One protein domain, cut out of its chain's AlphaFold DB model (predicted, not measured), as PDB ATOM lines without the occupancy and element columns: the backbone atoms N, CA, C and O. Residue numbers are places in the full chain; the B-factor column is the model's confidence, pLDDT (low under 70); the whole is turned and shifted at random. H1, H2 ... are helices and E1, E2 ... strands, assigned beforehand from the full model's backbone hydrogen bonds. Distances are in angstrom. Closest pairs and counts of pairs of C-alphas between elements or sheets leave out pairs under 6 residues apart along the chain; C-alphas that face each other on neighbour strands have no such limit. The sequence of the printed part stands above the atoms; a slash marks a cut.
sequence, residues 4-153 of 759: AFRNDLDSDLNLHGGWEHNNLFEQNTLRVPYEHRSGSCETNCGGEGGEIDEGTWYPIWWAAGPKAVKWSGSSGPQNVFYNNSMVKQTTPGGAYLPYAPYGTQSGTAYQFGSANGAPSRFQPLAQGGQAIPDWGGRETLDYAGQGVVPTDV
ATOM      1  N   ALA A   4      91.301 163.775  77.322       91.12
ATOM      2  CA  ALA A   4      92.091 163.015  78.273       91.12
ATOM      3  C   ALA A   4      92.211 163.864  79.535       91.12
ATOM      4  O   ALA A   4      92.951 164.848  79.576       91.12
ATOM      5  N   PHE A   5      91.437 163.498  80.547       86.62
ATOM      6  CA  PHE A   5      91.349 164.231  81.797       86.62
ATOM      7  C   PHE A   5      91.741 163.321  82.957       86.62
ATOM      8  O   PHE A   5      91.129 162.268  83.139       86.62
ATOM      9  N   ARG A   6      92.731 163.738  83.757       72.56
ATOM     10  CA  ARG A   6      93.154 163.040  84.987       72.56
ATOM     11  C   ARG A   6      93.582 161.580  84.839       72.56
ATOM     12  O   ARG A   6      93.392 160.769  85.751       72.56
ATOM     13  N   ASN A   7      94.200 161.246  83.722       79.38
ATOM     14  CA  ASN A   7      94.844 159.952  83.561       79.38
ATOM     15  C   ASN A   7      96.191 159.931  84.298       79.38
ATOM     16  O   ASN A   7      96.847 160.964  84.427       79.38
ATOM     17  N   ASP A   8      96.580 158.755  84.782       78.25
ATOM     18  CA  ASP A   8      97.933 158.466  85.265       78.25
ATOM     19  C   ASP A   8      98.554 157.503  84.254       78.25
ATOM     20  O   ASP A   8      98.032 156.404  84.056       78.25
ATOM     21  N   LEU A   9      99.562 157.979  83.529       84.12
ATOM     22  CA  LEU A   9     100.101 157.335  82.338       84.12
ATOM     23  C   LEU A   9     101.609 157.156  82.491       84.12
ATOM     24  O   LEU A   9     102.338 158.101  82.796       84.12
ATOM     25  N   ASP A  10     102.082 155.952  82.206       87.00
ATOM     26  CA  ASP A  10     103.488 155.656  81.936       87.00
ATOM     27  C   ASP A  10     103.824 155.766  80.434       87.00
ATOM     28  O   ASP A  10     104.958 155.532  80.026       87.00
ATOM     29  N   SER A  11     102.858 156.186  79.614       88.88
ATOM     30  CA  SER A  11     102.993 156.402  78.175       88.88
ATOM     31  C   SER A  11     102.907 157.885  77.786       88.88
ATOM     32  O   SER A  11     102.558 158.756  78.585       88.88
ATOM     33  N   ASP A  12     103.208 158.175  76.523       89.94
ATOM     34  CA  ASP A  12     102.985 159.473  75.895       89.94
ATOM     35  C   ASP A  12     101.495 159.735  75.620       89.94
ATOM     36  O   ASP A  12     100.678 158.816  75.511       89.94
ATOM     37  N   LEU A  13     101.145 161.014  75.477       92.44
ATOM     38  CA  LEU A  13      99.908 161.445  74.837       92.44
ATOM     39  C   LEU A  13     100.176 161.613  73.346       92.44
ATOM     40  O   LEU A  13     100.807 162.585  72.916       92.44
ATOM     41  N   ASN A  14      99.704 160.638  72.576       87.94
ATOM     42  CA  ASN A  14     100.022 160.522  71.166       87.94
ATOM     43  C   ASN A  14      98.952 161.150  70.270       87.94
ATOM     44  O   ASN A  14      97.793 160.737  70.293       87.94
ATOM     45  N   LEU A  15      99.359 162.134  69.469       90.00
ATOM     46  CA  LEU A  15      98.538 162.760  68.435       90.00
ATOM     47  C   LEU A  15      98.970 162.233  67.065       90.00
ATOM     48  O   LEU A  15      99.831 162.843  66.424       90.00
ATOM     49  N   HIS A  16      98.370 161.118  66.635       76.50
ATOM     50  CA  HIS A  16      98.830 160.212  65.565       76.50
ATOM     51  C   HIS A  16      98.774 160.774  64.126       76.50
ATOM     52  O   HIS A  16      99.033 160.040  63.172       76.50
ATOM     53  N   GLY A  17      98.474 162.060  63.937       79.75
ATOM     54  CA  GLY A  17      98.374 162.687  62.618       79.75
ATOM     55  C   GLY A  17      96.972 162.613  62.022       79.75
ATOM     56  O   GLY A  17      95.982 162.648  62.746       79.75
ATOM     57  N   GLY A  18      96.848 162.602  60.693       82.62
ATOM     58  CA  GLY A  18      95.535 162.501  60.035       82.62
ATOM     59  C   GLY A  18      94.599 163.690  60.290       82.62
ATOM     60  O   GLY A  18      93.380 163.522  60.290       82.62
ATOM     61  N   TRP A  19      95.158 164.886  60.512       86.94
ATOM     62  CA  TRP A  19      94.423 166.099  60.881       86.94
ATOM     63  C   TRP A  19      93.725 166.027  62.249       86.94
ATOM     64  O   TRP A  19      92.746 166.732  62.480       86.94
ATOM     65  N   GLU A  20      94.218 165.203  63.178       90.12
ATOM     66  CA  GLU A  20      93.655 165.094  64.527       90.12
ATOM     67  C   GLU A  20      93.673 166.443  65.272       90.12
ATOM     68  O   GLU A  20      94.719 167.081  65.406       90.12
ATOM     69  N   HIS A  21      92.506 166.908  65.732       93.25
ATOM     70  CA  HIS A  21      92.318 168.282  66.199       93.25
ATOM     71  C   HIS A  21      91.208 168.406  67.258       93.25
ATOM     72  O   HIS A  21      90.351 167.520  67.409       93.25
ATOM     73  N   ASN A  22      91.175 169.538  67.971       93.56
ATOM     74  CA  ASN A  22      90.229 169.816  69.062       93.56
ATOM     75  C   ASN A  22      90.307 168.811  70.229       93.56
ATOM     76  O   ASN A  22      89.266 168.445  70.784       93.56
ATOM     77  N   ASN A  23      91.494 168.285  70.545       95.94
ATOM     78  CA  ASN A  23      91.696 167.468  71.742       95.94
ATOM     79  C   ASN A  23      91.987 168.347  72.964       95.94
ATOM     80  O   ASN A  23      92.594 169.408  72.834       95.94
ATOM     81  N   LEU A  24      91.599 167.884  74.150       94.81
ATOM     82  CA  LEU A  24      91.956 168.498  75.426       94.81
ATOM     83  C   LEU A  24      92.638 167.467  76.323       94.81
ATOM     84  O   LEU A  24      92.036 166.474  76.726       94.81
ATOM     85  N   PHE A  25      93.895 167.739  76.639       94.81
ATOM     86  CA  PHE A  25      94.714 166.993  77.576       94.81
ATOM     87  C   PHE A  25      94.875 167.837  78.828       94.81
ATOM     88  O   PHE A  25      95.558 168.866  78.823       94.81
ATOM     89  N   GLU A  26      94.224 167.424  79.903       89.44
ATOM     90  CA  GLU A  26      94.127 168.233  81.101       89.44
ATOM     91  C   GLU A  26      94.342 167.430  82.381       89.44
ATOM     92  O   GLU A  26      93.765 166.358  82.565       89.44
ATOM     93  N   GLN A  27      95.138 167.987  83.299       78.38
ATOM     94  CA  GLN A  27      95.359 167.418  84.632       78.38
ATOM     95  C   GLN A  27      95.834 165.957  84.646       78.38
ATOM     96  O   GLN A  27      95.642 165.249  85.636       78.38
ATOM     97  N   ASN A  28      96.444 165.483  83.563       82.69
ATOM     98  CA  ASN A  28      97.029 164.151  83.513       82.69
ATOM     99  C   ASN A  28      98.392 164.153  84.220       82.69
ATOM    100  O   ASN A  28      99.118 165.150  84.184       82.69
ATOM    101  N   THR A  29      98.749 163.023  84.819       81.06
ATOM    102  CA  THR A  29     100.097 162.733  85.311       81.06
ATOM    103  C   THR A  29     100.762 161.800  84.313       81.06
ATOM    104  O   THR A  29     100.285 160.693  84.096       81.06
ATOM    105  N   LEU A  30     101.845 162.248  83.685       87.50
ATOM    106  CA  LEU A  30     102.626 161.461  82.742       87.50
ATOM    107  C   LEU A  30     104.005 161.217  83.341       87.50
ATOM    108  O   LEU A  30     104.783 162.157  83.532       87.50
ATOM    109  N   ARG A  31     104.309 159.955  83.629       87.00
ATOM    110  CA  ARG A  31     105.607 159.495  84.124       87.00
ATOM    111  C   ARG A  31     106.224 158.572  83.098       87.00
ATOM    112  O   ARG A  31     106.197 157.361  83.258       87.00
ATOM    113  N   VAL A  32     106.779 159.153  82.043       91.31
ATOM    114  CA  VAL A  32     107.260 158.366  80.908       91.31
ATOM    115  C   VAL A  32     108.638 157.774  81.241       91.31
ATOM    116  O   VAL A  32     109.606 158.538  81.369       91.31
ATOM    117  N   PRO A  33     108.765 156.444  81.400       90.00
ATOM    118  CA  PRO A  33     110.029 155.797  81.719       90.00
ATOM    119  C   PRO A  33     110.967 155.816  80.508       90.00
ATOM    120  O   PRO A  33     110.555 156.121  79.380       90.00
ATOM    121  N   TYR A  34     112.243 155.486  80.709       88.12
ATOM    122  CA  TYR A  34     113.185 155.330  79.595       88.12
ATOM    123  C   TYR A  34     112.725 154.229  78.634       88.12
ATOM    124  O   TYR A  34     112.850 154.357  77.414       88.12
ATOM    125  N   GLU A  35     112.146 153.174  79.199       87.44
ATOM    126  CA  GLU A  35     111.695 151.976  78.512       87.44
ATOM    127  C   GLU A  35     110.474 152.222  77.617       87.44
ATOM    128  O   GLU A  35     110.231 151.420  76.721       87.44
ATOM    129  N   HIS A  36     109.756 153.340  77.775       88.00
ATOM    130  CA  HIS A  36     108.711 153.749  76.832       88.00
ATOM    131  C   HIS A  36     109.344 154.336  75.564       88.00
ATOM    132  O   HIS A  36     109.519 155.549  75.409       88.00
ATOM    133  N   ARG A  37     109.790 153.433  74.689       83.69
ATOM    134  CA  ARG A  37     110.455 153.712  73.414       83.69
ATOM    135  C   ARG A  37     110.313 152.519  72.473       83.69
ATOM    136  O   ARG A  37     110.198 151.377  72.917       83.69
ATOM    137  N   SER A  38     110.432 152.764  71.172       77.50
ATOM    138  CA  SER A  38     110.353 151.705  70.156       77.50
ATOM    139  C   SER A  38     111.384 150.581  70.374       77.50
ATOM    140  O   SER A  38     111.049 149.409  70.242       77.50
ATOM    141  N   GLY A  39     112.609 150.917  70.800       75.88
ATOM    142  CA  GLY A  39     113.696 149.957  71.037       75.88
ATOM    143  C   GLY A  39     113.565 149.067  72.279       75.88
ATOM    144  O   GLY A  39     114.454 148.258  72.524       75.88
ATOM    145  N   SER A  40     112.510 149.224  73.076       78.69
ATOM    146  CA  SER A  40     112.222 148.362  74.236       78.69
ATOM    147  C   SER A  40     111.063 147.399  73.989       78.69
ATOM    148  O   SER A  40     110.715 146.610  74.861       78.69
ATOM    149  N   CYS A  41     110.440 147.475  72.818       71.25
ATOM    150  CA  CYS A  41     109.352 146.592  72.459       71.25
ATOM    151  C   CYS A  41     109.883 145.277  71.855       71.25
ATOM    152  O   CYS A  41     110.912 145.250  71.183       71.25
ATOM    153  N   GLU A  42     109.145 144.183  72.069       72.12
ATOM    154  CA  GLU A  42     109.476 142.850  71.545       72.12
ATOM    155  C   GLU A  42     108.643 142.454  70.310       72.12
ATOM    156  O   GLU A  42     108.991 141.515  69.594       72.12
ATOM    157  N   THR A  43     107.506 143.113  70.045       66.44
ATOM    158  CA  THR A  43     106.614 142.783  68.915       66.44
ATOM    159  C   THR A  43     105.766 143.985  68.485       66.44
ATOM    160  O   THR A  43     105.162 144.637  69.329       66.44
ATOM    161  N   ASN A  44     105.655 144.248  67.174       63.75
ATOM    162  CA  ASN A  44     104.933 145.405  66.603       63.75
ATOM    163  C   ASN A  44     105.433 146.759  67.134       63.75
ATOM    164  O   ASN A  44     104.655 147.634  67.514       63.75
ATOM    165  N   CYS A  45     106.751 146.907  67.188       62.44
ATOM    166  CA  CYS A  45     107.395 148.040  67.827       62.44
ATOM    167  C   CYS A  45     107.194 149.303  67.015       62.44
ATOM    168  O   CYS A  45     107.430 149.312  65.815       62.44
ATOM    169  N   GLY A  46     106.696 150.341  67.691       55.75
ATOM    170  CA  GLY A  46     106.129 151.545  67.089       55.75
ATOM    171  C   GLY A  46     107.109 152.465  66.360       55.75
ATOM    172  O   GLY A  46     106.804 153.644  66.210       55.75
ATOM    173  N   GLY A  47     108.269 151.978  65.911       58.12
ATOM    174  CA  GLY A  47     108.914 152.610  64.769       58.12
ATOM    175  C   GLY A  47     108.178 152.227  63.484       58.12
ATOM    176  O   GLY A  47     107.460 151.228  63.388       58.12
ATOM    177  N   GLU A  48     108.275 153.102  62.495       53.69
ATOM    178  CA  GLU A  48     107.511 153.031  61.253       53.69
ATOM    179  C   GLU A  48     107.680 151.655  60.578       53.69
ATOM    180  O   GLU A  48     108.791 151.243  60.277       53.69
ATOM    181  N   GLY A  49     106.593 150.903  60.357       49.97
ATOM    182  CA  GLY A  49     106.663 149.598  59.677       49.97
ATOM    183  C   GLY A  49     107.317 148.454  60.470       49.97
ATOM    184  O   GLY A  49     107.662 147.438  59.868       49.97
ATOM    185  N   GLY A  50     107.465 148.590  61.795       53.84
ATOM    186  CA  GLY A  50     108.147 147.614  62.655       53.84
ATOM    187  C   GLY A  50     109.637 147.904  62.858       53.84
ATOM    188  O   GLY A  50     110.360 147.046  63.366       53.84
ATOM    189  N   GLU A  51     110.102 149.088  62.447       58.75
ATOM    190  CA  GLU A  51     111.469 149.555  62.669       58.75
ATOM    191  C   GLU A  51     111.689 150.015  64.124       58.75
ATOM    192  O   GLU A  51     110.750 150.218  64.894       58.75
ATOM    193  N   ILE A  52     112.953 150.167  64.517       61.16
ATOM    194  CA  ILE A  52     113.349 150.736  65.809       61.16
ATOM    195  C   ILE A  52     113.808 152.174  65.547       61.16
ATOM    196  O   ILE A  52     114.750 152.392  64.792       61.16
ATOM    197  N   ASP A  53     113.136 153.145  66.165       68.94
ATOM    198  CA  ASP A  53     113.570 154.547  66.225       68.94
ATOM    199  C   ASP A  53     114.592 154.710  67.371       68.94
ATOM    200  O   ASP A  53     114.434 154.125  68.448       68.94
ATOM    201  N   GLU A  54     115.648 155.497  67.156       63.53
ATOM    202  CA  GLU A  54     116.692 155.757  68.156       63.53
ATOM    203  C   GLU A  54     116.182 156.606  69.341       63.53
ATOM    204  O   GLU A  54     116.788 156.597  70.416       63.53
ATOM    205  N   GLY A  55     115.063 157.321  69.169       68.88
ATOM    206  CA  GLY A  55     114.501 158.222  70.174       68.88
ATOM    207  C   GLY A  55     113.818 157.530  71.363       68.88
ATOM    208  O   GLY A  55     113.189 156.477  71.245       68.88
ATOM    209  N   THR A  56     113.882 158.170  72.535       76.44
ATOM    210  CA  THR A  56     113.009 157.840  73.673       76.44
ATOM    211  C   THR A  56     111.743 158.680  73.576       76.44
ATOM    212  O   THR A  56     111.854 159.903  73.530       76.44
ATOM    213  N   TRP A  57     110.554 158.076  73.582       85.88
ATOM    214  CA  TRP A  57     109.318 158.850  73.463       85.88
ATOM    215  C   TRP A  57     109.106 159.749  74.686       85.88
ATOM    216  O   TRP A  57     109.389 159.355  75.823       85.88
ATOM    217  N   TYR A  58     108.665 160.981  74.435       91.00
ATOM    218  CA  TYR A  58     108.427 162.022  75.436       91.00
ATOM    219  C   TYR A  58     106.937 162.116  75.792       91.00
ATOM    220  O   TYR A  58     106.115 161.586  75.054       91.00
ATOM    221  N   PRO A  59     106.562 162.803  76.890       93.81
ATOM    222  CA  PRO A  59     105.168 162.914  77.335       93.81
ATOM    223  C   PRO A  59     104.174 163.406  76.270       93.81
ATOM    224  O   PRO A  59     103.008 163.028  76.307       93.81
ATOM    225  N   ILE A  60     104.627 164.210  75.305       93.88
ATOM    226  CA  ILE A  60     103.837 164.609  74.137       93.88
ATOM    227  C   ILE A  60     104.453 163.971  72.894       93.88
ATOM    228  O   ILE A  60     105.654 164.128  72.651       93.88
ATOM    229  N   TRP A  61     103.624 163.323  72.074       89.94
ATOM    230  CA  TRP A  61     103.979 162.951  70.706       89.94
ATOM    231  C   TRP A  61     103.097 163.687  69.703       89.94
ATOM    232  O   TRP A  61     101.873 163.714  69.829       89.94
ATOM    233  N   TRP A  62     103.729 164.294  68.700       91.50
ATOM    234  CA  TRP A  62     103.060 165.110  67.693       91.50
ATOM    235  C   TRP A  62     103.443 164.667  66.279       91.50
ATOM    236  O   TRP A  62     104.618 164.671  65.922       91.50
ATOM    237  N   ALA A  63     102.466 164.373  65.418       89.75
ATOM    238  CA  ALA A  63     102.746 164.113  64.010       89.75
ATOM    239  C   ALA A  63     103.161 165.406  63.280       89.75
ATOM    240  O   ALA A  63     102.320 166.229  62.890       89.75
ATOM    241  N   ALA A  64     104.467 165.583  63.061       89.31
ATOM    242  CA  ALA A  64     105.046 166.765  62.425       89.31
ATOM    243  C   ALA A  64     105.586 166.507  61.008       89.31
ATOM    244  O   ALA A  64     106.162 165.457  60.721       89.31
ATOM    245  N   GLY A  65     105.469 167.528  60.152       83.81
ATOM    246  CA  GLY A  65     106.250 167.640  58.921       83.81
ATOM    247  C   GLY A  65     106.062 166.508  57.900       83.81
ATOM    248  O   GLY A  65     105.046 165.813  57.901       83.81
ATOM    249  N   PRO A  66     107.038 166.318  56.991       80.25
ATOM    250  CA  PRO A  66     107.015 165.259  55.988       80.25
ATOM    251  C   PRO A  66     107.010 163.839  56.568       80.25
ATOM    252  O   PRO A  66     106.469 162.947  55.917       80.25
ATOM    253  N   LYS A  67     107.549 163.607  57.778       78.56
ATOM    254  CA  LYS A  67     107.489 162.276  58.413       78.56
ATOM    255  C   LYS A  67     106.044 161.845  58.684       78.56
ATOM    256  O   LYS A  67     105.678 160.698  58.438       78.56
ATOM    257  N   ALA A  68     105.183 162.792  59.054       80.88
ATOM    258  CA  ALA A  68     103.763 162.536  59.281       80.88
ATOM    259  C   ALA A  68     102.993 162.066  58.028       80.88
ATOM    260  O   ALA A  68     101.901 161.522  58.165       80.88
ATOM    261  N   VAL A  69     103.532 162.202  56.805       75.69
ATOM    262  CA  VAL A  69     102.884 161.691  55.573       75.69
ATOM    263  C   VAL A  69     102.654 160.178  55.640       75.69
ATOM    264  O   VAL A  69     101.655 159.691  55.112       75.69
ATOM    265  N   LYS A  70     103.519 159.438  56.344       71.56
ATOM    266  CA  LYS A  70     103.346 157.997  56.581       71.56
ATOM    267  C   LYS A  70     102.144 157.672  57.487       71.56
ATOM    268  O   LYS A  70     101.674 156.540  57.481       71.56
ATOM    269  N   TRP A  71     101.617 158.672  58.196       65.25
ATOM    270  CA  TRP A  71     100.551 158.586  59.201       65.25
ATOM    271  C   TRP A  71      99.326 159.439  58.821       65.25
ATOM    272  O   TRP A  71      98.641 160.003  59.666       65.25
ATOM    273  N   SER A  72      99.035 159.547  57.520       78.69
ATOM    274  CA  SER A  72      97.930 160.361  56.972       78.69
ATOM    275  C   SER A  72      98.080 161.883  57.147       78.69
ATOM    276  O   SER A  72      97.107 162.620  57.006       78.69
ATOM    277  N   GLY A  73      99.297 162.380  57.384       83.44
ATOM    278  CA  GLY A  73      99.605 163.809  57.483       83.44
ATOM    279  C   GLY A  73      99.695 164.322  58.922       83.44
ATOM    280  O   GLY A  73      99.568 163.563  59.876       83.44
ATOM    281  N   SER A  74      99.964 165.622  59.077       88.81
ATOM    282  CA  SER A  74     100.199 166.257  60.384       88.81
ATOM    283  C   SER A  74      98.938 166.318  61.260       88.81
ATOM    284  O   SER A  74      97.816 166.295  60.744       88.81
ATOM    285  N   SER A  75      99.121 166.433  62.577       93.06
ATOM    286  CA  SER A  75      98.041 166.749  63.522       93.06
ATOM    287  C   SER A  75      97.514 168.172  63.284       93.06
ATOM    288  O   SER A  75      98.268 169.064  62.900       93.06
ATOM    289  N   GLY A  76      96.209 168.386  63.461       93.19
ATOM    290  CA  GLY A  76      95.518 169.649  63.177       93.19
ATOM    291  C   GLY A  76      95.516 170.654  64.348       93.19
ATOM    292  O   GLY A  76      96.167 170.427  65.364       93.19
ATOM    293  N   PRO A  77      94.809 171.795  64.230       95.06
ATOM    294  CA  PRO A  77      94.843 172.876  65.227       95.06
ATOM    295  C   PRO A  77      94.068 172.577  66.528       95.06
ATOM    296  O   PRO A  77      93.276 171.642  66.615       95.06
ATOM    297  N   GLN A  78      94.223 173.431  67.542       94.00
ATOM    298  CA  GLN A  78      93.436 173.418  68.789       94.00
ATOM    299  C   GLN A  78      93.562 172.125  69.612       94.00
ATOM    300  O   GLN A  78      92.609 171.691  70.258       94.00
ATOM    301  N   ASN A  79      94.740 171.508  69.606       96.06
ATOM    302  CA  ASN A  79      95.075 170.459  70.566       96.06
ATOM    303  C   ASN A  79      95.615 171.118  71.841       96.06
ATOM    304  O   ASN A  79      96.680 171.727  71.817       96.06
ATOM    305  N   VAL A  80      94.851 171.069  72.931       95.38
ATOM    306  CA  VAL A  80      95.084 171.869  74.139       95.38
ATOM    307  C   VAL A  80      95.718 171.029  75.239       95.38
ATOM    308  O   VAL A  80      95.177 169.992  75.608       95.38
ATOM    309  N   PHE A  81      96.813 171.522  75.813       94.75
ATOM    310  CA  PHE A  81      97.443 170.974  77.013       94.75
ATOM    311  C   PHE A  81      97.327 171.975  78.164       94.75
ATOM    312  O   PHE A  81      97.745 173.127  78.023       94.75
ATOM    313  N   TYR A  82      96.776 171.550  79.303       89.19
ATOM    314  CA  TYR A  82      96.575 172.414  80.468       89.19
ATOM    315  C   TYR A  82      96.743 171.665  81.797       89.19
ATOM    316  O   TYR A  82      96.161 170.603  81.996       89.19
ATOM    317  N   ASN A  83      97.531 172.220  82.722       77.94
ATOM    318  CA  ASN A  83      97.746 171.673  84.071       77.94
ATOM    319  C   ASN A  83      98.139 170.179  84.131       77.94
ATOM    320  O   ASN A  83      97.831 169.502  85.108       77.94
ATOM    321  N   ASN A  84      98.817 169.641  83.113       81.62
ATOM    322  CA  ASN A  84      99.362 168.279  83.165       81.62
ATOM    323  C   ASN A  84     100.692 168.268  83.933       81.62
ATOM    324  O   ASN A  84     101.531 169.142  83.722       81.62
ATOM    325  N   SER A  85     100.913 167.255  84.770       80.06
ATOM    326  CA  SER A  85     102.214 166.981  85.382       80.06
ATOM    327  C   SER A  85     102.968 166.004  84.489       80.06
ATOM    328  O   SER A  85     102.528 164.874  84.310       80.06
ATOM    329  N   MET A  86     104.076 166.435  83.890       85.88
ATOM    330  CA  MET A  86     104.796 165.638  82.897       85.88
ATOM    331  C   MET A  86     106.263 165.505  83.287       85.88
ATOM    332  O   MET A  86     106.970 166.502  83.435       85.88
ATOM    333  N   VAL A  87     106.725 164.267  83.435       82.81
ATOM    334  CA  VAL A  87     108.124 163.937  83.709       82.81
ATOM    335  C   VAL A  87     108.610 162.834  82.769       82.81
ATOM    336  O   VAL A  87     107.841 161.963  82.355       82.81
ATOM    337  N   LYS A  88     109.901 162.867  82.431       89.31
ATOM    338  CA  LYS A  88     110.560 161.915  81.532       89.31
ATOM    339  C   LYS A  88     111.857 161.405  82.144       89.31
ATOM    340  O   LYS A  88     112.670 162.185  82.636       89.31
ATOM    341  N   GLN A  89     112.077 160.103  82.043       89.75
ATOM    342  CA  GLN A  89     113.368 159.474  82.285       89.75
ATOM    343  C   GLN A  89     114.096 159.265  80.944       89.75
ATOM    344  O   GLN A  89     113.593 158.575  80.059       89.75
ATOM    345  N   THR A  90     115.264 159.885  80.764       85.88
ATOM    346  CA  THR A  90     116.010 159.882  79.483       85.88
ATOM    347  C   THR A  90     117.119 158.832  79.406       85.88
ATOM    348  O   THR A  90     117.664 158.599  78.330       85.88
ATOM    349  N   THR A  91     117.430 158.158  80.516       87.38
ATOM    350  CA  THR A  91     118.418 157.071  80.592       87.38
ATOM    351  C   THR A  91     117.889 155.904  81.436       87.38
ATOM    352  O   THR A  91     117.108 156.149  82.359       87.38
ATOM    353  N   PRO A  92     118.302 154.644  81.175       87.56
ATOM    354  CA  PRO A  92     117.859 153.494  81.966       87.56
ATOM    355  C   PRO A  92     118.151 153.700  83.455       87.56
ATOM    356  O   PRO A  92     119.286 154.002  83.827       87.56
ATOM    357  N   GLY A  93     117.135 153.558  84.309       81.06
ATOM    358  CA  GLY A  93     117.277 153.752  85.759       81.06
ATOM    359  C   GLY A  93     117.634 155.183  86.204       81.06
ATOM    360  O   GLY A  93     117.896 155.396  87.385       81.06
ATOM    361  N   GLY A  94     117.646 156.165  85.294       77.38
ATOM    362  CA  GLY A  94     117.904 157.575  85.595       77.38
ATOM    363  C   GLY A  94     116.767 158.265  86.358       77.38
ATOM    364  O   GLY A  94     115.712 157.684  86.609       77.38
ATOM    365  N   ALA A  95     116.960 159.533  86.717       76.88
ATOM    366  CA  ALA A  95     115.922 160.326  87.372       76.88
ATOM    367  C   ALA A  95     114.783 160.695  86.403       76.88
ATOM    368  O   ALA A  95     115.007 160.898  85.208       76.88
ATOM    369  N   TYR A  96     113.572 160.849  86.942       78.69
ATOM    370  CA  TYR A  96     112.470 161.500  86.236       78.69
ATOM    371  C   TYR A  96     112.673 163.012  86.281       78.69
ATOM    372  O   TYR A  96     112.642 163.619  87.351       78.69
ATOM    373  N   LEU A  97     112.886 163.613  85.117       81.19
ATOM    374  CA  LEU A  97     113.085 165.049  84.973       81.19
ATOM    375  C   LEU A  97     111.793 165.710  84.480       81.19
ATOM    376  O   LEU A  97     111.105 165.119  83.643       81.19
ATOM    377  N   PRO A  98     111.451 166.921  84.952       81.31
ATOM    378  CA  PRO A  98     110.329 167.682  84.414       81.31
ATOM    379  C   PRO A  98     110.432 167.858  82.898       81.31
ATOM    380  O   PRO A  98     111.486 168.218  82.373       81.31
ATOM    381  N   TYR A  99     109.328 167.617  82.198       82.62
ATOM    382  CA  TYR A  99     109.210 167.914  80.778       82.62
ATOM    383  C   TYR A  99     108.833 169.389  80.592       82.62
ATOM    384  O   TYR A  99     107.822 169.857  81.109       82.62
ATOM    385  N   ALA A 100     109.670 170.116  79.856       76.50
ATOM    386  CA  ALA A 100     109.489 171.514  79.479       76.50
ATOM    387  C   ALA A 100     109.536 171.609  77.941       76.50
ATOM    388  O   ALA A 100     110.218 170.783  77.325       76.50
ATOM    389  N   PRO A 101     108.837 172.573  77.308       75.06
ATOM    390  CA  PRO A 101     108.319 173.824  77.893       75.06
ATOM    391  C   PRO A 101     106.815 173.865  78.215       75.06
ATOM    392  O   PRO A 101     106.339 174.849  78.775       75.06
ATOM    393  N   TYR A 102     106.044 172.829  77.891       81.19
ATOM    394  CA  TYR A 102     104.584 172.862  78.023       81.19
ATOM    395  C   TYR A 102     104.164 172.242  79.358       81.19
ATOM    396  O   TYR A 102     104.454 171.079  79.593       81.19
ATOM    397  N   GLY A 103     103.498 173.001  80.235       63.03
ATOM    398  CA  GLY A 103     103.036 172.521  81.553       63.03
ATOM    399  C   GLY A 103     103.854 172.985  82.765       63.03
ATOM    400  O   GLY A 103     103.529 172.618  83.890       63.03
ATOM    401  N   THR A 104     104.880 173.819  82.573       57.94
ATOM    402  CA  THR A 104     105.680 174.408  83.666       57.94
ATOM    403  C   THR A 104     105.135 175.745  84.178       57.94
ATOM    404  O   THR A 104     105.531 176.197  85.251       57.94
ATOM    405  N   GLN A 105     104.214 176.378  83.444       56.69
ATOM    406  CA  GLN A 105     103.596 177.653  83.807       56.69
ATOM    407  C   GLN A 105     102.146 177.442  84.263       56.69
ATOM    408  O   GLN A 105     101.279 177.088  83.462       56.69
ATOM    409  N   SER A 106     101.883 177.671  85.554       55.91
ATOM    410  CA  SER A 106     100.531 177.587  86.126       55.91
ATOM    411  C   SER A 106      99.588 178.580  85.453       55.91
ATOM    412  O   SER A 106      99.964 179.721  85.194       55.91
ATOM    413  N   GLY A 107      98.355 178.145  85.201       54.12
ATOM    414  CA  GLY A 107      97.306 178.987  84.630       54.12
ATOM    415  C   GLY A 107      97.413 179.242  83.123       54.12
ATOM    416  O   GLY A 107      96.567 179.937  82.568       54.12
ATOM    417  N   THR A 108      98.379 178.622  82.440       77.00
ATOM    418  CA  THR A 108      98.558 178.747  80.987       77.00
ATOM    419  C   THR A 108      98.130 177.476  80.260       77.00
ATOM    420  O   THR A 108      98.604 176.380  80.557       77.00
ATOM    421  N   ALA A 109      97.258 177.623  79.262       88.44
ATOM    422  CA  ALA A 109      96.901 176.571  78.316       88.44
ATOM    423  C   ALA A 109      97.737 176.691  77.036       88.44
ATOM    424  O   ALA A 109      97.873 177.783  76.484       88.44
ATOM    425  N   TYR A 110      98.262 175.574  76.533       94.25
ATOM    426  CA  TYR A 110      99.082 175.531  75.321       94.25
ATOM    427  C   TYR A 110      98.312 174.859  74.186       94.25
ATOM    428  O   TYR A 110      97.969 173.681  74.288       94.25
ATOM    429  N   GLN A 111      98.032 175.599  73.112       95.00
ATOM    430  CA  GLN A 111      97.270 175.103  71.961       95.00
ATOM    431  C   GLN A 111      98.210 174.776  70.796       95.00
ATOM    432  O   GLN A 111      98.772 175.684  70.187       95.00
ATOM    433  N   PHE A 112      98.385 173.495  70.491       96.25
ATOM    434  CA  PHE A 112      99.256 172.994  69.428       96.25
ATOM    435  C   PHE A 112      98.583 173.010  68.051       96.25
ATOM    436  O   PHE A 112      97.370 172.821  67.924       96.25
ATOM    437  N   GLY A 113      99.411 173.190  67.018       94.69
ATOM    438  CA  GLY A 113      99.009 173.234  65.614       94.69
ATOM    439  C   GLY A 113      98.270 174.515  65.227       94.69
ATOM    440  O   GLY A 113      97.572 174.518  64.217       94.69
ATOM    441  N   SER A 114      98.367 175.583  66.020       95.50
ATOM    442  CA  SER A 114      97.468 176.745  65.964       95.50
ATOM    443  C   SER A 114      98.191 178.049  65.629       95.50
ATOM    444  O   SER A 114      99.312 178.288  66.076       95.50
ATOM    445  N   ALA A 115      97.520 178.921  64.869       92.38
ATOM    446  CA  ALA A 115      98.026 180.246  64.525       92.38
ATOM    447  C   ALA A 115      97.768 181.294  65.622       92.38
ATOM    448  O   ALA A 115      96.682 181.353  66.209       92.38
ATOM    449  N   ASN A 116      98.736 182.189  65.842       86.12
ATOM    450  CA  ASN A 116      98.596 183.298  66.794       86.12
ATOM    451  C   ASN A 116      97.414 184.205  66.424       86.12
ATOM    452  O   ASN A 116      97.248 184.585  65.266       86.12
ATOM    453  N   GLY A 117      96.584 184.558  67.409       81.81
ATOM    454  CA  GLY A 117      95.405 185.412  67.208       81.81
ATOM    455  C   GLY A 117      94.255 184.767  66.418       81.81
ATOM    456  O   GLY A 117      93.168 185.334  66.362       81.81
ATOM    457  N   ALA A 118      94.451 183.572  65.852       87.75
ATOM    458  CA  ALA A 118      93.409 182.786  65.198       87.75
ATOM    459  C   ALA A 118      93.610 181.284  65.478       87.75
ATOM    460  O   ALA A 118      93.947 180.538  64.557       87.75
ATOM    461  N   PRO A 119      93.389 180.808  66.722       82.25
ATOM    462  CA  PRO A 119      93.766 179.450  67.125       82.25
ATOM    463  C   PRO A 119      93.076 178.324  66.345       82.25
ATOM    464  O   PRO A 119      93.598 177.216  66.285       82.25
ATOM    465  N   SER A 120      91.932 178.596  65.709       87.62
ATOM    466  CA  SER A 120      91.243 177.656  64.814       87.62
ATOM    467  C   SER A 120      91.915 177.481  63.446       87.62
ATOM    468  O   SER A 120      91.563 176.563  62.705       87.62
ATOM    469  N   ARG A 121      92.872 178.344  63.076       93.25
ATOM    470  CA  ARG A 121      93.668 178.197  61.853       93.25
ATOM    471  C   ARG A 121      94.910 177.368  62.136       93.25
ATOM    472  O   ARG A 121      95.626 177.627  63.099       93.25
ATOM    473  N   PHE A 122      95.172 176.408  61.254       94.38
ATOM    474  CA  PHE A 122      96.354 175.565  61.339       94.38
ATOM    475  C   PHE A 122      97.638 176.365  61.091       94.38
ATOM    476  O   PHE A 122      97.741 177.090  60.100       94.38
ATOM    477  N   GLN A 123      98.621 176.183  61.968       94.50
ATOM    478  CA  GLN A 123     100.005 176.592  61.760       94.50
ATOM    479  C   GLN A 123     100.910 175.421  62.166       94.50
ATOM    480  O   GLN A 123     100.790 174.939  63.294       94.50
ATOM    481  N   PRO A 124     101.810 174.944  61.284       93.06
ATOM    482  CA  PRO A 124     102.713 173.860  61.639       93.06
ATOM    483  C   PRO A 124     103.687 174.309  62.729       93.06
ATOM    484  O   PRO A 124     104.080 175.478  62.773       93.06
ATOM    485  N   LEU A 125     104.119 173.361  63.562       94.19
ATOM    486  CA  LEU A 125     105.213 173.599  64.499       94.19
ATOM    487  C   LEU A 125     106.474 173.969  63.716       94.19
ATOM    488  O   LEU A 125     106.863 173.257  62.785       94.19
ATOM    489  N   ALA A 126     107.093 175.089  64.072       93.31
ATOM    490  CA  ALA A 126     108.199 175.663  63.321       93.31
ATOM    491  C   ALA A 126     109.341 176.135  64.228       93.31
ATOM    492  O   ALA A 126     109.134 176.496  65.380       93.31
ATOM    493  N   GLN A 127     110.557 176.142  63.685       90.88
ATOM    494  CA  GLN A 127     111.724 176.788  64.284       90.88
ATOM    495  C   GLN A 127     112.330 177.738  63.258       90.88
ATOM    496  O   GLN A 127     112.535 177.364  62.101       90.88
ATOM    497  N   GLY A 128     112.588 178.984  63.657       84.62
ATOM    498  CA  GLY A 128     113.130 180.001  62.750       84.62
ATOM    499  C   GLY A 128     112.238 180.260  61.528       84.62
ATOM    500  O   GLY A 128     112.743 180.557  60.448       84.62
ATOM    501  N   GLY A 129     110.917 180.093  61.673       83.69
ATOM    502  CA  GLY A 129     109.944 180.271  60.589       83.69
ATOM    503  C   GLY A 129     109.842 179.108  59.591       83.69
ATOM    504  O   GLY A 129     109.065 179.205  58.645       83.69
ATOM    505  N   GLN A 130     110.582 178.012  59.790       90.94
ATOM    506  CA  GLN A 130     110.492 176.799  58.971       90.94
ATOM    507  C   GLN A 130     109.784 175.682  59.734       90.94
ATOM    508  O   GLN A 130     110.114 175.417  60.889       90.94
ATOM    509  N   ALA A 131     108.828 175.013  59.084       92.56
ATOM    510  CA  ALA A 131     108.134 173.871  59.671       92.56
ATOM    511  C   ALA A 131     109.127 172.746  59.999       92.56
ATOM    512  O   ALA A 131     110.006 172.429  59.191       92.56
ATOM    513  N   ILE A 132     108.989 172.129  61.172       92.69
ATOM    514  CA  ILE A 132     109.870 171.029  61.561       92.69
ATOM    515  C   ILE A 132     109.595 169.789  60.697       92.69
ATOM    516  O   ILE A 132     108.438 169.508  60.377       92.69
ATOM    517  N   PRO A 133     110.637 169.032  60.312       88.50
ATOM    518  CA  PRO A 133     110.465 167.876  59.440       88.50
ATOM    519  C   PRO A 133     109.963 166.619  60.172       88.50
ATOM    520  O   PRO A 133     109.397 165.730  59.535       88.50
ATOM    521  N   ASP A 134     110.199 166.553  61.484       86.00
ATOM    522  CA  ASP A 134     109.912 165.437  62.388       86.00
ATOM    523  C   ASP A 134     109.821 165.971  63.830       86.00
ATOM    524  O   ASP A 134     110.482 166.960  64.162       86.00
ATOM    525  N   TRP A 135     109.023 165.312  64.668       88.81
ATOM    526  CA  TRP A 135     108.967 165.506  66.117       88.81
ATOM    527  C   TRP A 135     110.141 164.847  66.848       88.81
ATOM    528  O   TRP A 135     110.662 165.427  67.798       88.81
ATOM    529  N   GLY A 136     110.599 163.689  66.361       86.19
ATOM    530  CA  GLY A 136     111.725 162.948  66.929       86.19
ATOM    531  C   GLY A 136     112.985 163.810  67.060       86.19
ATOM    532  O   GLY A 136     113.428 164.443  66.092       86.19
ATOM    533  N   GLY A 137     113.545 163.858  68.271       85.25
ATOM    534  CA  GLY A 137     114.736 164.643  68.614       85.25
ATOM    535  C   GLY A 137     114.494 166.151  68.762       85.25
ATOM    536  O   GLY A 137     115.453 166.927  68.770       85.25
ATOM    537  N   ARG A 138     113.233 166.591  68.823       90.50
ATOM    538  CA  ARG A 138     112.820 168.000  68.958       90.50
ATOM    539  C   ARG A 138     111.756 168.224  70.034       90.50
ATOM    540  O   ARG A 138     111.221 169.322  70.161       90.50
ATOM    541  N   GLU A 139     111.478 167.209  70.834       90.31
ATOM    542  CA  GLU A 139     110.369 167.162  71.784       90.31
ATOM    543  C   GLU A 139     110.507 168.192  72.913       90.31
ATOM    544  O   GLU A 139     109.510 168.582  73.515       90.31
ATOM    545  N   THR A 140     111.729 168.645  73.199       88.75
ATOM    546  CA  THR A 140     112.055 169.633  74.242       88.75
ATOM    547  C   THR A 140     112.177 171.068  73.718       88.75
ATOM    548  O   THR A 140     112.497 171.976  74.487       88.75
ATOM    549  N   LEU A 141     111.949 171.298  72.418       90.56
ATOM    550  CA  LEU A 141     112.011 172.636  71.829       90.56
ATOM    551  C   LEU A 141     110.742 173.448  72.127       90.56
ATOM    552  O   LEU A 141     109.630 172.917  72.204       90.56
ATOM    553  N   ASP A 142     110.916 174.766  72.241       90.25
ATOM    554  CA  ASP A 142     109.816 175.714  72.422       90.25
ATOM    555  C   ASP A 142     109.280 176.233  71.087       90.25
ATOM    556  O   ASP A 142     109.996 176.836  70.287       90.25
ATOM    557  N   TYR A 143     107.996 175.985  70.868       93.50
ATOM    558  CA  TYR A 143     107.210 176.325  69.696       93.50
ATOM    559  C   TYR A 143     106.182 177.421  70.003       93.50
ATOM    560  O   TYR A 143     105.309 177.686  69.169       93.50
ATOM    561  N   ALA A 144     106.251 178.063  71.178       89.88
ATOM    562  CA  ALA A 144     105.408 179.200  71.518       89.88
ATOM    563  C   ALA A 144     105.509 180.294  70.440       89.88
ATOM    564  O   ALA A 144     106.588 180.736  70.042       89.88
ATOM    565  N   GLY A 145     104.359 180.697  69.902       87.12
ATOM    566  CA  GLY A 145     104.260 181.634  68.787       87.12
ATOM    567  C   GLY A 145     104.615 181.054  67.409       87.12
ATOM    568  O   GLY A 145     104.423 181.738  66.404       87.12
ATOM    569  N   GLN A 146     105.090 179.810  67.330       92.62
ATOM    570  CA  GLN A 146     105.510 179.111  66.110       92.62
ATOM    571  C   GLN A 146     104.752 177.784  65.946       92.62
ATOM    572  O   GLN A 146     105.350 176.722  65.781       92.62
ATOM    573  N   GLY A 147     103.420 177.853  66.002       91.88
ATOM    574  CA  GLY A 147     102.527 176.692  65.930       91.88
ATOM    575  C   GLY A 147     102.017 176.203  67.290       91.88
ATOM    576  O   GLY A 147     101.111 175.375  67.317       91.88
ATOM    577  N   VAL A 148     102.526 176.739  68.408       95.50
ATOM    578  CA  VAL A 148     101.900 176.613  69.736       95.50
ATOM    579  C   VAL A 148     101.460 177.986  70.233       95.50
ATOM    580  O   VAL A 148     102.263 178.913  70.296       95.50
ATOM    581  N   VAL A 149     100.195 178.126  70.622       94.06
ATOM    582  CA  VAL A 149      99.652 179.373  71.178       94.06
ATOM    583  C   VAL A 149      99.502 179.228  72.696       94.06
ATOM    584  O   VAL A 149      98.613 178.492  73.136       94.06
ATOM    585  N   PRO A 150     100.327 179.906  73.517       87.56
ATOM    586  CA  PRO A 150     100.078 180.007  74.950       87.56
ATOM    587  C   PRO A 150      98.896 180.951  75.197       87.56
ATOM    588  O   PRO A 150      98.803 182.029  74.612       87.56
ATOM    589  N   THR A 151      97.965 180.543  76.048       81.69
ATOM    590  CA  THR A 151      96.789 181.328  76.435       81.69
ATOM    591  C   THR A 151      96.712 181.363  77.953       81.69
ATOM    592  O   THR A 151      96.590 180.308  78.573       81.69
ATOM    593  N   ASP A 152      96.771 182.554  78.549       71.44
ATOM    594  CA  ASP A 152      96.462 182.715  79.970       71.44
ATOM    595  C   ASP A 152      94.965 182.472  80.171       71.44
ATOM    596  O   ASP A 152      94.107 183.156  79.606       71.44
ATOM    597  N   VAL A 153      94.660 181.437  80.936       59.34
ATOM    598  CA  VAL A 153      93.298 181.032  81.277       59.34
ATOM    599  C   VAL A 153      93.045 181.192  82.778       59.34
ATOM    600  O   VAL A 153      91.977 180.811  83.260       59.34
TER     601      VAL A 153
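AT A GLANCE: This is residues 4 to 153 of the 759 residues of an uncharacterized protein of Streptomyces sp. NRRL S-495 (UniProt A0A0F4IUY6). Little is regular structure here: mostly loops, round an L of two small sheets, where E2 and E5 turn the corner into E3 and E6; E1 and E4 pair in the middle. The 150 printed residues, mostly strand by class, hold ten named strands, with helix H1 after the fourth; sheets E2 E5 E8 E10 and E3 E6 E7 are mixed, E1 E4 parallel. It is compact, radius of gyration of the C-alphas 14.8 A, spanning 44 by 33 by 27 A.

HOW THE PARTS SIT: Start at E1, residues 13 to 15, parallel to E4, 60 to 62: N 15 and O 61 are 3.0 A apart. E2, 24 to 26, parallel to E5, 79 to 82, with N 25 and O 80 2.8 A apart, runs on into E3, 29 to 32, at 93 degrees. E5 runs on into E6, 85 to 89, at 97 degrees; N 30 of E3 and O 85 are 2.8 A apart. E6 and E7, 96 to 98, form a hairpin. E8, 108 to 112, is antiparallel to E5 and to E10, 148 to 152. E9, 118 to 122, pairs with no named strand. H1, 66 to 71, has 0 of 2 O i to N i+4 but 3 of 3 O i to N i+3 pairs within hydrogen-bond range.

IN THESE COORDINATES: Find C-alpha 13 at (99.908, 161.445, 74.837); E10 runs 13.1 A to C-alpha 152 at (96.462, 182.715, 79.970).

THE WHOLE: The printed part has no cut; links E3 to E4 and E9 to E10 are long. Residues 43 to 55 are among 20 under pLDDT 70.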